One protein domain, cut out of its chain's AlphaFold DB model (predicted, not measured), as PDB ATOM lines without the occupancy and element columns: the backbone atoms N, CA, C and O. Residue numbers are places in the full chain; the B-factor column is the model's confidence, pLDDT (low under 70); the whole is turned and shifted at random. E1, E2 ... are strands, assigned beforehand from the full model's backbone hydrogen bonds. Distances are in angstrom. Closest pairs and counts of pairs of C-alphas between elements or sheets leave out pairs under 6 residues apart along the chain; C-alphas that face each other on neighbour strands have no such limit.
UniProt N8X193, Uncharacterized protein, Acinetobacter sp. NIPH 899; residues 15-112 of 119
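This is residues 15 to 112 of the 119 residues of an uncharacterized protein of Acinetobacter sp. NIPH 899 (UniProt N8X193). The chain is wound in stacked turns, a solenoid with two strand walls: E1, E6, the first part of E8, E9 and E11 along one, and E3, E7, the later part of E8, E10 and E12 along the other. At one end of the coil the hairpin E1 and E2 extends the first wall, while E3, E4 and E5 form a meander, each strand the antiparallel neighbour of the one before, with E5 turning across that end. The printed part has 98 residues, with no named helix and twelve named strands, E1 to E12 in chain order; the class is all strand, and the one sheet is branched and mixed. It is compact, with a radius of gyration of the C-alphas of 12.0 A, and spans 31 by 26 by 20 A.

E1, residues 15 to 17, and E2, residues 20 to 24, are a hairpin, with N 17 and O 20 2.9 A apart. E3, residues 26 to 30, and E4, residues 33 to 36, are an antiparallel hairpin, with N 28 and O 35 3.0 A apart. E4 also forms a hairpin with E5, residues 39 to 42, where N 36 and O 39 are 2.9 A apart. E6, residues 49 to 53, is antiparallel to E1, with N 16 and O 51 2.7 A apart. E7, residues 56 to 61, is parallel to E3 at 4 degrees, with N 29 and O 60 2.9 A apart. E8, residues 65 to 79, bends by 172 degrees at residue 70. On one side of E8 lie E6 and E7, both parallel to it, with N 52 and O 67 2.8 A apart and N 61 and O 76 2.9 A apart. On the other side lie E9, residues 82 to 87, and E10, residues 91 to 95, also parallel, with N 68 and O 83 2.8 A apart and N 77 and O 92 2.9 A apart. E11, residues 98 to 103, is parallel to E9, with N 84 and O 99 2.8 A apart. E12, residues 107 to 111, is parallel to E10, with N 93 and O 108 2.8 A apart. E2, E5, E11 and E12 are edge strands, and the sheet is twisted.

E1 begins at C-alpha 15, (17.734, -44.208, 18.937). From first to last C-alpha, E2 measures 13.2 A, E3 13.1 A, E6 13.0 A and E7 13.8 A. E8, the longest by residues, begins at C-alpha 65, (23.545, -35.027, 26.603), and its end C-alphas are 7.9 A apart. E10 and E12 each measure 12.2 A, and E12 ends at C-alpha 111, (21.033, -22.801, 34.679).

The two C-alphas farthest apart, those of Ser 44 and Thr 104, are 34.9 A apart. The printed part has no cut. The link from E5 to E6, six residues, is short, and the other links are tight. The mean pLDDT of the printed part is 89.6, and residues 45 to 46 are under 70.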
ATOM      1  N   VAL A  15      17.153 -44.792  17.728       90.56
ATOM      2  CA  VAL A  15      17.734 -44.208  18.937       90.56
ATOM      3  C   VAL A  15      19.114 -44.820  19.129       90.56
ATOM      4  O   VAL A  15      19.262 -46.039  19.111       90.56
ATOM      5  N   VAL A  16      20.131 -43.993  19.296       89.50
ATOM      6  CA  VAL A  16      21.507 -44.397  19.551       89.50
ATOM      7  C   VAL A  16      21.860 -43.977  20.971       89.50
ATOM      8  O   VAL A  16      21.868 -42.792  21.288       89.50
ATOM      9  N   ILE A  17      22.143 -44.953  21.830       89.75
ATOM     10  CA  ILE A  17      22.575 -44.730  23.213       89.75
ATOM     11  C   ILE A  17      24.028 -45.171  23.307       89.75
ATOM     12  O   ILE A  17      24.318 -46.354  23.104       89.75
ATOM     13  N   ASN A  18      24.938 -44.231  23.576       88.81
ATOM     14  CA  ASN A  18      26.378 -44.500  23.688       88.81
ATOM     15  C   ASN A  18      26.932 -45.349  22.522       88.81
ATOM     16  O   ASN A  18      27.640 -46.336  22.713       88.81
ATOM     17  N   GLY A  19      26.545 -45.000  21.292       87.62
ATOM     18  CA  GLY A  19      26.971 -45.679  20.062       87.62
ATOM     19  C   GLY A  19      26.191 -46.952  19.700       87.62
ATOM     20  O   GLY A  19      26.301 -47.426  18.569       87.62
ATOM     21  N   LYS A  20      25.349 -47.493  20.592       89.94
ATOM     22  CA  LYS A  20      24.518 -48.673  20.303       89.94
ATOM     23  C   LYS A  20      23.134 -48.269  19.799       89.94
ATOM     24  O   LYS A  20      22.468 -47.438  20.407       89.94
ATOM     25  N   SER A  21      22.704 -48.867  18.687       93.06
ATOM     26  CA  SER A  21      21.427 -48.554  18.030       93.06
ATOM     27  C   SER A  21      20.258 -49.380  18.572       93.06
ATOM     28  O   SER A  21      20.384 -50.581  18.806       93.06
ATOM     29  N   TYR A  22      19.108 -48.727  18.671       93.44
ATOM     30  CA  TYR A  22      17.822 -49.244  19.123       93.44
ATOM     31  C   TYR A  22      16.686 -48.616  18.307       93.44
ATOM     32  O   TYR A  22      16.903 -47.682  17.530       93.44
ATOM     33  N   THR A  23      15.462 -49.109  18.502       93.38
ATOM     34  CA  THR A  23      14.262 -48.561  17.858       93.38
ATOM     35  C   THR A  23      13.150 -48.308  18.864       93.38
ATOM     36  O   THR A  23      12.730 -49.246  19.542       93.38
ATOM     37  N   GLY A  24      12.625 -47.087  18.898       93.31
ATOM     38  CA  GLY A  24      11.506 -46.709  19.759       93.31
ATOM     39  C   GLY A  24      11.162 -45.230  19.659       93.31
ATOM     40  O   GLY A  24      11.774 -44.498  18.882       93.31
ATOM     41  N   ASN A  25      10.158 -44.816  20.426       92.31
ATOM     42  CA  ASN A  25       9.597 -43.463  20.392       92.31
ATOM     43  C   ASN A  25       9.659 -42.754  21.746       92.31
ATOM     44  O   ASN A  25       9.491 -41.538  21.784       92.31
ATOM     45  N   ASN A  26       9.887 -43.488  22.836       93.38
ATOM     46  CA  ASN A  26      10.013 -42.927  24.176       93.38
ATOM     47  C   ASN A  26      11.339 -43.359  24.789       93.38
ATOM     48  O   ASN A  26      11.630 -44.557  24.832       93.38
ATOM     49  N   VAL A  27      12.129 -42.393  25.252       93.88
ATOM     50  CA  VAL A  27      13.417 -42.641  25.905       93.88
ATOM     51  C   VAL A  27      13.345 -42.146  27.342       93.88
ATOM     52  O   VAL A  27      13.046 -40.978  27.582       93.88
ATOM     53  N   THR A  28      13.646 -43.028  28.291       94.38
ATOM     54  CA  THR A  28      13.740 -42.671  29.710       94.38
ATOM     55  C   THR A  28      15.109 -43.051  30.240       94.38
ATOM     56  O   THR A  28      15.532 -44.199  30.101       94.38
ATOM     57  N   VAL A  29      15.787 -42.101  30.874       90.81
ATOM     58  CA  VAL A  29      17.044 -42.327  31.586       90.81
ATOM     59  C   VAL A  29      16.840 -42.026  33.062       90.81
ATOM     60  O   VAL A  29      16.543 -40.893  33.446       90.81
ATOM     61  N   ASN A  30      16.994 -43.059  33.884       88.69
ATOM     62  CA  ASN A  30      16.850 -42.987  35.332       88.69
ATOM     63  C   ASN A  30      18.110 -43.566  35.975       88.69
ATOM     64  O   ASN A  30      18.360 -44.771  35.886       88.69
ATOM     65  N   ASN A  31      18.910 -42.704  36.603       84.44
ATOM     66  CA  ASN A  31      20.276 -42.996  37.026       84.44
ATOM     67  C   ASN A  31      21.079 -43.622  35.871       84.44
ATOM     68  O   ASN A  31      21.096 -43.097  34.760       84.44
ATOM     69  N   ASP A  32      21.678 -44.787  36.108       84.38
ATOM     70  CA  ASP A  32      22.494 -45.493  35.126       84.38
ATOM     71  C   ASP A  32      21.683 -46.404  34.188       84.38
ATOM     72  O   ASP A  32      22.266 -47.221  33.472       84.38
ATOM     73  N   GLN A  33      20.347 -46.353  34.235       89.94
ATOM     74  CA  GLN A  33      19.463 -47.221  33.460       89.94
ATOM     75  C   GLN A  33      18.788 -46.460  32.324       89.94
ATOM     76  O   GLN A  33      18.223 -45.384  32.522       89.94
ATOM     77  N   VAL A  34      18.790 -47.068  31.139       91.25
ATOM     78  CA  VAL A  34      18.150 -46.524  29.939       91.25
ATOM     79  C   VAL A  34      17.036 -47.450  29.484       91.25
ATOM     80  O   VAL A  34      17.250 -48.651  29.289       91.25
ATOM     81  N   PHE A  35      15.864 -46.868  29.267       93.81
ATOM     82  CA  PHE A  35      14.666 -47.540  28.795       93.81
ATOM     83  C   PHE A  35      14.237 -46.969  27.446       93.81
ATOM     84  O   PHE A  35      14.229 -45.752  27.254       93.81
ATOM     85  N   ILE A  36      13.846 -47.850  26.526       93.44
ATOM     86  CA  ILE A  36      13.235 -47.480  25.246       93.44
ATOM     87  C   ILE A  36      11.869 -48.144  25.164       93.44
ATOM     88  O   ILE A  36      11.761 -49.359  25.307       93.44
ATOM     89  N   ASP A  37      10.825 -47.338  24.971       94.50
ATOM     90  CA  ASP A  37       9.424 -47.777  25.022       94.50
ATOM     91  C   ASP A  37       9.104 -48.580  26.309       94.50
ATOM     92  O   ASP A  37       8.344 -49.547  26.290       94.50
ATOM     93  N   GLY A  38       9.726 -48.209  27.436       93.50
ATOM     94  CA  GLY A  38       9.568 -48.878  28.735       93.50
ATOM     95  C   GLY A  38      10.402 -50.153  28.927       93.50
ATOM     96  O   GLY A  38      10.433 -50.695  30.031       93.50
ATOM     97  N   GLN A  39      11.119 -50.627  27.903       93.75
ATOM     98  CA  GLN A  39      12.009 -51.782  28.015       93.75
ATOM     99  C   GLN A  39      13.425 -51.345  28.400       93.75
ATOM    100  O   GLN A  39      14.006 -50.489  27.737       93.75
ATOM    101  N   LEU A  40      14.009 -51.969  29.429       93.19
ATOM    102  CA  LEU A  40      15.411 -51.756  29.803       93.19
ATOM    103  C   LEU A  40      16.333 -52.215  28.664       93.19
ATOM    104  O   LEU A  40      16.309 -53.384  28.275       93.19
ATOM    105  N   VAL A  41      17.160 -51.304  28.152       92.12
ATOM    106  CA  VAL A  41      18.100 -51.576  27.050       92.12
ATOM    107  C   VAL A  41      19.568 -51.430  27.445       92.12
ATOM    108  O   VAL A  41      20.443 -51.970  26.763       92.12
ATOM    109  N   SER A  42      19.845 -50.709  28.533       86.38
ATOM    110  CA  SER A  42      21.195 -50.474  29.047       86.38
ATOM    111  C   SER A  42      21.171 -50.196  30.550       86.38
ATOM    112  O   SER A  42      20.221 -49.586  31.042       86.38
ATOM    113  N   SER A  43      22.210 -50.620  31.270       84.12
ATOM    114  CA  SER A  43      22.416 -50.339  32.695       84.12
ATOM    115  C   SER A  43      23.895 -50.053  32.999       84.12
ATOM    116  O   SER A  43      24.775 -50.498  32.264       84.12
ATOM    117  N   SER A  44      24.164 -49.353  34.108       71.69
ATOM    118  CA  SER A  44      25.511 -49.085  34.649       71.69
ATOM    119  C   SER A  44      26.410 -48.236  33.730       71.69
ATOM    120  O   SER A  44      27.581 -48.548  33.524       71.69
ATOM    121  N   GLN A  45      25.868 -47.158  33.153       68.69
ATOM    122  CA  GLN A  45      26.631 -46.229  32.313       68.69
ATOM    123  C   GLN A  45      26.801 -44.862  32.996       68.69
ATOM    124  O   GLN A  45      25.821 -44.129  33.093       68.69
ATOM    125  N   PRO A  46      28.028 -44.483  33.415       68.56
ATOM    126  CA  PRO A  46      28.268 -43.253  34.180       68.56
ATOM    127  C   PRO A  46      28.112 -41.965  33.357       68.56
ATOM    128  O   PRO A  46      27.971 -40.884  33.920       68.56
ATOM    129  N   ALA A  47      28.153 -42.062  32.026       78.38
ATOM    130  CA  ALA A  47      27.859 -40.966  31.113       78.38
ATOM    131  C   ALA A  47      26.936 -41.485  30.013       78.38
ATOM    132  O   ALA A  47      27.211 -42.526  29.410       78.38
ATOM    133  N   ILE A  48      25.843 -40.772  29.755       84.06
ATOM    134  CA  ILE A  48      24.824 -41.175  28.787       84.06
ATOM    135  C   ILE A  48      24.733 -40.092  27.717       84.06
ATOM    136  O   ILE A  48      24.496 -38.926  28.011       84.06
ATOM    137  N   THR A  49      24.962 -40.475  26.464       87.94
ATOM    138  CA  THR A  49      24.667 -39.648  25.291       87.94
ATOM    139  C   THR A  49      23.538 -40.303  24.516       87.94
ATOM    140  O   THR A  49      23.631 -41.478  24.140       87.94
ATOM    141  N   ILE A  50      22.472 -39.538  24.294       88.81
ATOM    142  CA  ILE A  50      21.271 -39.958  23.580       88.81
ATOM    143  C   ILE A  50      21.260 -39.242  22.242       88.81
ATOM    144  O   ILE A  50      21.186 -38.020  22.197       88.81
ATOM    145  N   GLU A  51      21.287 -39.992  21.150       92.12
ATOM    146  CA  GLU A  51      21.118 -39.446  19.811       92.12
ATOM    147  C   GLU A  51      19.900 -40.083  19.140       92.12
ATOM    148  O   GLU A  51      19.822 -41.301  18.990       92.12
ATOM    149  N   VAL A  52      18.945 -39.270  18.697       89.25
ATOM    150  CA  VAL A  52      17.789 -39.731  17.923       89.25
ATOM    151  C   VAL A  52      17.923 -39.256  16.480       89.25
ATOM    152  O   VAL A  52      17.953 -38.058  16.205       89.25
ATOM    153  N   THR A  53      17.957 -40.201  15.537       83.25
ATOM    154  CA  THR A  53      17.985 -39.923  14.091       83.25
ATOM    155  C   THR A  53      16.597 -40.153  13.480       83.25
ATOM    156  O   THR A  53      16.410 -41.062  12.665       83.25
ATOM    157  N   GLY A  54      15.605 -39.390  13.945       80.62
ATOM    158  CA  GLY A  54      14.190 -39.487  13.565       80.62
ATOM    159  C   GLY A  54      13.269 -38.787  14.571       80.62
ATOM    160  O   GLY A  54      13.753 -38.168  15.518       80.62
ATOM    161  N   ASP A  55      11.956 -38.908  14.368       86.06
ATOM    162  CA  ASP A  55      10.959 -38.263  15.227       86.06
ATOM    163  C   ASP A  55      10.747 -39.032  16.534       86.06
ATOM    164  O   ASP A  55      10.360 -40.203  16.531       86.06
ATOM    165  N   VAL A  56      10.954 -38.386  17.672       88.38
ATOM    166  CA  VAL A  56      10.718 -38.979  18.995       88.38
ATOM    167  C   VAL A  56       9.451 -38.393  19.596       88.38
ATOM    168  O   VAL A  56       9.085 -37.250  19.346       88.38
ATOM    169  N   GLU A  57       8.717 -39.174  20.374       91.88
ATOM    170  CA  GLU A  57       7.581 -38.622  21.101       91.88
ATOM    171  C   GLU A  57       8.063 -37.879  22.340       91.88
ATOM    172  O   GLU A  57       7.817 -36.682  22.464       91.88
ATOM    173  N   SER A  58       8.809 -38.560  23.206       92.88
ATOM    174  CA  SER A  58       9.331 -37.953  24.424       92.88
ATOM    175  C   SER A  58      10.715 -38.474  24.795       92.88
ATOM    176  O   SER A  58      11.049 -39.644  24.570       92.88
ATOM    177  N   ILE A  59      11.517 -37.589  25.382       93.31
ATOM    178  CA  ILE A  59      12.761 -37.935  26.070       93.31
ATOM    179  C   ILE A  59      12.696 -37.349  27.477       93.31
ATOM    180  O   ILE A  59      12.512 -36.143  27.631       93.31
ATOM    181  N   GLU A  60      12.881 -38.190  28.490       94.75
ATOM    182  CA  GLU A  60      13.078 -37.760  29.873       94.75
ATOM    183  C   GLU A  60      14.383 -38.341  30.415       94.75
ATOM    184  O   GLU A  60      14.583 -39.555  30.413       94.75
ATOM    185  N   SER A  61      15.276 -37.469  30.876       90.44
ATOM    186  CA  SER A  61      16.577 -37.861  31.406       90.44
ATOM    187  C   SER A  61      16.894 -37.182  32.735       90.44
ATOM    188  O   SER A  61      16.616 -36.003  32.937       90.44
ATOM    189  N   GLN A  62      17.512 -37.908  33.662       89.75
ATOM    190  CA  GLN A  62      18.114 -37.297  34.852       89.75
ATOM    191  C   GLN A  62      19.527 -36.758  34.575       89.75
ATOM    192  O   GLN A  62      19.977 -35.814  35.227       89.75
ATOM    193  N   ALA A  63      20.235 -37.335  33.607       86.56
ATOM    194  CA  ALA A  63      21.590 -36.932  33.266       86.56
ATOM    195  C   ALA A  63      21.958 -37.331  31.838       86.56
ATOM    196  O   ALA A  63      21.533 -38.371  31.334       86.56
ATOM    197  N   GLY A  64      22.815 -36.531  31.216       86.44
ATOM    198  CA  GLY A  64      23.409 -36.849  29.926       86.44
ATOM    199  C   GLY A  64      22.952 -35.936  28.798       86.44
ATOM    200  O   GLY A  64      21.908 -35.288  28.870       86.44
ATOM    201  N   ASN A  65      23.765 -35.901  27.747       91.00
ATOM    202  CA  ASN A  65      23.545 -35.027  26.603       91.00
ATOM    203  C   ASN A  65      22.530 -35.651  25.643       91.00
ATOM    204  O   ASN A  65      22.575 -36.856  25.365       91.00
ATOM    205  N   ILE A  66      21.635 -34.820  25.120       93.56
ATOM    206  CA  ILE A  66      20.542 -35.230  24.242       93.56
ATOM    207  C   ILE A  66      20.699 -34.526  22.899       93.56
ATOM    208  O   ILE A  66      20.713 -33.302  22.842       93.56
ATOM    209  N   VAL A  67      20.742 -35.300  21.816       93.75
ATOM    210  CA  VAL A  67      20.750 -34.809  20.437       93.75
ATOM    211  C   VAL A  67      19.547 -35.388  19.692       93.75
ATOM    212  O   VAL A  67      19.447 -36.599  19.502       93.75
ATOM    213  N   VAL A  68      18.636 -34.536  19.229       92.25
ATOM    214  CA  VAL A  68      17.468 -34.936  18.427       92.25
ATOM    215  C   VAL A  68      17.583 -34.332  17.032       92.25
ATOM    216  O   VAL A  68      17.395 -33.130  16.853       92.25
ATOM    217  N   ARG A  69      17.863 -35.178  16.032       88.56
ATOM    218  CA  ARG A  69      17.984 -34.781  14.614       88.56
ATOM    219  C   ARG A  69      16.677 -34.899  13.817       88.56
ATOM    220  O   ARG A  69      16.702 -34.793  12.595       88.56
ATOM    221  N   GLY A  70      15.558 -35.161  14.487       84.62
ATOM    222  CA  GLY A  70      14.209 -35.124  13.917       84.62
ATOM    223  C   GLY A  70      13.292 -34.211  14.723       84.62
ATOM    224  O   GLY A  70      13.768 -33.313  15.427       84.62
ATOM    225  N   ASP A  71      11.989 -34.460  14.641       86.62
ATOM    226  CA  ASP A  71      11.010 -33.711  15.422       86.62
ATOM    227  C   ASP A  71      10.779 -34.375  16.788       86.62
ATOM    228  O   ASP A  71      10.870 -35.596  16.939       86.62
ATOM    229  N   SER A  72      10.475 -33.586  17.816       88.75
ATOM    230  CA  SER A  72      10.102 -34.116  19.132       88.75
ATOM    231  C   SER A  72       8.834 -33.483  19.673       88.75
ATOM    232  O   SER A  72       8.515 -32.335  19.368       88.75
ATOM    233  N   ASN A  73       8.085 -34.230  20.482       91.62
ATOM    234  CA  ASN A  73       6.938 -33.664  21.185       91.62
ATOM    235  C   ASN A  73       7.382 -33.034  22.508       91.62
ATOM    236  O   ASN A  73       6.968 -31.925  22.823       91.62
ATOM    237  N   SER A  74       8.255 -33.696  23.268       92.81
ATOM    238  CA  SER A  74       8.837 -33.125  24.484       92.81
ATOM    239  C   SER A  74      10.252 -33.626  24.749       92.81
ATOM    240  O   SER A  74      10.583 -34.787  24.489       92.81
ATOM    241  N   VAL A  75      11.088 -32.748  25.306       93.75
ATOM    242  CA  VAL A  75      12.439 -33.093  25.762       93.75
ATOM    243  C   VAL A  75      12.647 -32.516  27.154       93.75
ATOM    244  O   VAL A  75      12.507 -31.313  27.366       93.75
ATOM    245  N   LYS A  76      12.979 -33.377  28.114       93.81
ATOM    246  CA  LYS A  76      13.238 -32.990  29.496       93.81
ATOM    247  C   LYS A  76      14.542 -33.603  29.985       93.81
ATOM    248  O   LYS A  76      14.722 -34.816  29.889       93.81
ATOM    249  N   THR A  77      15.414 -32.785  30.562       92.12
ATOM    250  CA  THR A  77      16.591 -33.260  31.293       92.12
ATOM    251  C   THR A  77      16.732 -32.566  32.644       92.12
ATOM    252  O   THR A  77      16.256 -31.449  32.829       92.12
ATOM    253  N   VAL A  78      17.376 -33.213  33.613       90.38
ATOM    254  CA  VAL A  78      17.831 -32.531  34.838       90.38
ATOM    255  C   VAL A  78      19.246 -31.994  34.644       90.38
ATOM    256  O   VAL A  78      19.522 -30.864  35.040       90.38
ATOM    257  N   SER A  79      20.134 -32.768  34.020       87.69
ATOM    258  CA  SER A  79      21.507 -32.339  33.752       87.69
ATOM    259  C   SER A  79      21.997 -32.789  32.379       87.69
ATOM    260  O   SER A  79      21.728 -33.915  31.958       87.69
ATOM    261  N   GLY A  80      22.741 -31.919  31.703       87.81
ATOM    262  CA  GLY A  80      23.300 -32.164  30.375       87.81
ATOM    263  C   GLY A  80      22.701 -31.242  29.322       87.81
ATOM    264  O   GLY A  80      21.637 -30.651  29.516       87.81
ATOM    265  N   ASP A  81      23.405 -31.123  28.204       91.94
ATOM    266  CA  ASP A  81      23.003 -30.231  27.124       91.94
ATOM    267  C   ASP A  81      21.898 -30.866  26.276       91.94
ATOM    268  O   ASP A  81      21.898 -32.075  26.009       91.94
ATOM    269  N   ILE A  82      20.967 -30.030  25.816       92.50
ATOM    270  CA  ILE A  82      19.929 -30.406  24.860       92.50
ATOM    271  C   ILE A  82      20.232 -29.738  23.531       92.50
ATOM    272  O   ILE A  82      20.308 -28.517  23.425       92.50
ATOM    273  N   GLU A  83      20.311 -30.550  22.492       93.19
ATOM    274  CA  GLU A  83      20.492 -30.111  21.127       93.19
ATOM    275  C   GLU A  83      19.378 -30.701  20.253       93.19
ATOM    276  O   GLU A  83      19.279 -31.914  20.074       93.19
ATOM    277  N   CYS A  84      18.470 -29.858  19.757       90.69
ATOM    278  CA  CYS A  84      17.203 -30.322  19.203       90.69
ATOM    279  C   CYS A  84      16.782 -29.621  17.902       90.69
ATOM    280  O   CYS A  84      17.042 -28.438  17.683       90.69
ATOM    281  N   GLY A  85      16.117 -30.368  17.016       88.38
ATOM    282  CA  GLY A  85      15.516 -29.847  15.790       88.38
ATOM    283  C   GLY A  85      14.241 -29.037  16.056       88.38
ATOM    284  O   GLY A  85      14.276 -27.960  16.658       88.38
ATOM    285  N   HIS A  86      13.105 -29.530  15.552       88.38
ATOM    286  CA  HIS A  86      11.792 -28.946  15.839       88.38
ATOM    287  C   HIS A  86      11.155 -29.635  17.052       88.38
ATOM    288  O   HIS A  86      11.171 -30.862  17.157       88.38
ATOM    289  N   VAL A  87      10.574 -28.852  17.960       88.31
ATOM    290  CA  VAL A  87       9.841 -29.358  19.127       88.31
ATOM    291  C   VAL A  87       8.432 -28.791  19.134       88.31
ATOM    292  O   VAL A  87       8.238 -27.577  19.099       88.31
ATOM    293  N   ILE A  88       7.441 -29.675  19.175       89.50
ATOM    294  CA  ILE A  88       6.024 -29.295  19.172       89.50
ATOM    295  C   ILE A  88       5.578 -28.860  20.576       89.50
ATOM    296  O   ILE A  88       4.809 -27.915  20.719       89.50
ATOM    297  N   GLY A  89       6.049 -29.535  21.622       89.25
ATOM    298  CA  GLY A  89       5.786 -29.173  23.011       89.25
ATOM    299  C   GLY A  89       6.962 -28.440  23.644       89.25
ATOM    300  O   GLY A  89       7.567 -27.561  23.032       89.25
ATOM    301  N   ASN A  90       7.268 -28.805  24.887       90.75
ATOM    302  CA  ASN A  90       8.193 -28.060  25.736       90.75
ATOM    303  C   ASN A  90       9.593 -28.681  25.760       90.75
ATOM    304  O   ASN A  90       9.749 -29.907  25.687       90.75
ATOM    305  N   VAL A  91      10.592 -27.820  25.960       91.69
ATOM    306  CA  VAL A  91      11.972 -28.209  26.268       91.69
ATOM    307  C   VAL A  91      12.312 -27.724  27.671       91.69
ATOM    308  O   VAL A  91      12.298 -26.524  27.936       91.69
ATOM    309  N   ILE A  92      12.596 -28.649  28.585       91.62
ATOM    310  CA  ILE A  92      12.835 -28.332  29.996       91.62
ATOM    311  C   ILE A  92      14.198 -28.882  30.416       91.62
ATOM    312  O   ILE A  92      14.435 -30.084  30.325       91.62
ATOM    313  N   SER A  93      15.070 -28.014  30.920       92.75
ATOM    314  CA  SER A  93      16.307 -28.390  31.602       92.75
ATOM    315  C   SER A  93      16.354 -27.791  33.008       92.75
ATOM    316  O   SER A  93      15.764 -26.739  33.266       92.75
ATOM    317  N   THR A  94      17.060 -28.441  33.931       90.44
ATOM    318  CA  THR A  94      17.490 -27.784  35.176       90.44
ATOM    319  C   THR A  94      18.902 -27.222  35.015       90.44
ATOM    320  O   THR A  94      19.139 -26.074  35.380       90.44
ATOM    321  N   SER A  95      19.832 -27.996  34.452       87.81
ATOM    322  CA  SER A  95      21.219 -27.578  34.243       87.81
ATOM    323  C   SER A  95      21.754 -28.055  32.895       87.81
ATOM    324  O   SER A  95      21.730 -29.252  32.611       87.81
ATOM    325  N   GLY A  96      22.278 -27.132  32.096       89.06
ATOM    326  CA  GLY A  96      22.839 -27.389  30.770       89.06
ATOM    327  C   GLY A  96      22.298 -26.420  29.726       89.06
ATOM    328  O   GLY A  96      21.262 -25.775  29.929       89.06
ATOM    329  N   ASP A  97      23.002 -26.331  28.603       92.69
ATOM    330  CA  ASP A  97      22.616 -25.454  27.504       92.69
ATOM    331  C   ASP A  97      21.496 -26.081  26.672       92.69
ATOM    332  O   ASP A  97      21.454 -27.294  26.449       92.69
ATOM    333  N   ILE A  98      20.603 -25.241  26.155       92.25
ATOM    334  CA  ILE A  98      19.546 -25.647  25.231       92.25
ATOM    335  C   ILE A  98      19.795 -24.981  23.879       92.25
ATOM    336  O   ILE A  98      19.729 -23.758  23.742       92.25
ATOM    337  N   ARG A  99      20.043 -25.797  22.853       93.62
ATOM    338  CA  ARG A  99      20.208 -25.375  21.457       93.62
ATOM    339  C   ARG A  99      19.093 -25.975  20.619       93.62
ATOM    340  O   ARG A  99      19.096 -27.176  20.377       93.62
ATOM    341  N   CYS A 100      18.150 -25.159  20.146       90.25
ATOM    342  CA  CYS A 100      17.006 -25.665  19.377       90.25
ATOM    343  C   CYS A 100      16.688 -24.831  18.129       90.25
ATOM    344  O   CYS A 100      16.926 -23.621  18.105       90.25
ATOM    345  N   ARG A 101      16.186 -25.464  17.056       89.88
ATOM    346  CA  ARG A 101      15.869 -24.764  15.792       89.88
ATOM    347  C   ARG A 101      14.525 -24.046  15.868       89.88
ATOM    348  O   ARG A 101      14.444 -22.859  15.553       89.88
ATOM    349  N   HIS A 102      13.472 -24.766  16.249       89.25
ATOM    350  CA  HIS A 102      12.132 -24.210  16.425       89.25
ATOM    351  C   HIS A 102      11.410 -24.945  17.551       89.25
ATOM    352  O   HIS A 102      11.361 -26.169  17.537       89.25
ATOM    353  N   VAL A 103      10.824 -24.206  18.489       89.75
ATOM    354  CA  VAL A 103      10.029 -24.760  19.588       89.75
ATOM    355  C   VAL A 103       8.676 -24.058  19.572       89.75
ATOM    356  O   VAL A 103       8.629 -22.830  19.572       89.75
ATOM    357  N   THR A 104       7.599 -24.837  19.478       92.38
ATOM    358  CA  THR A 104       6.221 -24.319  19.469       92.38
ATOM    359  C   THR A 104       5.710 -24.082  20.891       92.38
ATOM    360  O   THR A 104       4.936 -23.153  21.111       92.38
ATOM    361  N   GLY A 105       6.132 -24.915  21.847       89.44
ATOM    362  CA  GLY A 105       5.883 -24.711  23.272       89.44
ATOM    363  C   GLY A 105       6.928 -23.813  23.936       89.44
ATOM    364  O   GLY A 105       7.587 -22.998  23.291       89.44
ATOM    365  N   ASP A 106       7.095 -24.000  25.241       92.31
ATOM    366  CA  ASP A 106       8.013 -23.203  26.050       92.31
ATOM    367  C   ASP A 106       9.391 -23.864  26.178       92.31
ATOM    368  O   ASP A 106       9.525 -25.092  26.244       92.31
ATOM    369  N   ILE A 107      10.426 -23.026  26.277       91.44
ATOM    370  CA  ILE A 107      11.767 -23.440  26.694       91.44
ATOM    371  C   ILE A 107      12.004 -22.926  28.111       91.44
ATOM    372  O   ILE A 107      11.890 -21.727  28.366       91.44
ATOM    373  N   HIS A 108      12.374 -23.821  29.021       91.81
ATOM    374  CA  HIS A 108      12.726 -23.474  30.393       91.81
ATOM    375  C   HIS A 108      14.073 -24.093  30.766       91.81
ATOM    376  O   HIS A 108      14.235 -25.310  30.694       91.81
ATOM    377  N   THR A 109      15.012 -23.273  31.235       91.19
ATOM    378  CA  THR A 109      16.228 -23.729  31.920       91.19
ATOM    379  C   THR A 109      16.420 -22.949  33.215       91.19
ATOM    380  O   THR A 109      16.087 -21.765  33.270       91.19
ATOM    381  N   VAL A 110      16.910 -23.607  34.271       91.81
ATOM    382  CA  VAL A 110      17.282 -22.914  35.521       91.81
ATOM    383  C   VAL A 110      18.710 -22.379  35.426       91.81
ATOM    384  O   VAL A 110      18.975 -21.267  35.876       91.81
ATOM    385  N   SER A 111      19.623 -23.157  34.839       88.88
ATOM    386  CA  SER A 111      21.033 -22.801  34.679       88.88
ATOM    387  C   SER A 111      21.562 -23.282  33.330       88.88
ATOM    388  O   SER A 111      21.572 -24.481  33.061       88.88
ATOM    389  N   GLY A 112      22.052 -22.349  32.518       90.06
ATOM    390  CA  GLY A 112      22.575 -22.596  31.175       90.06
ATOM    391  C   GLY A 112      22.032 -21.581  30.175       90.06
ATOM    392  O   GLY A 112      21.127 -20.807  30.497       90.06
TER     393      GLY A 112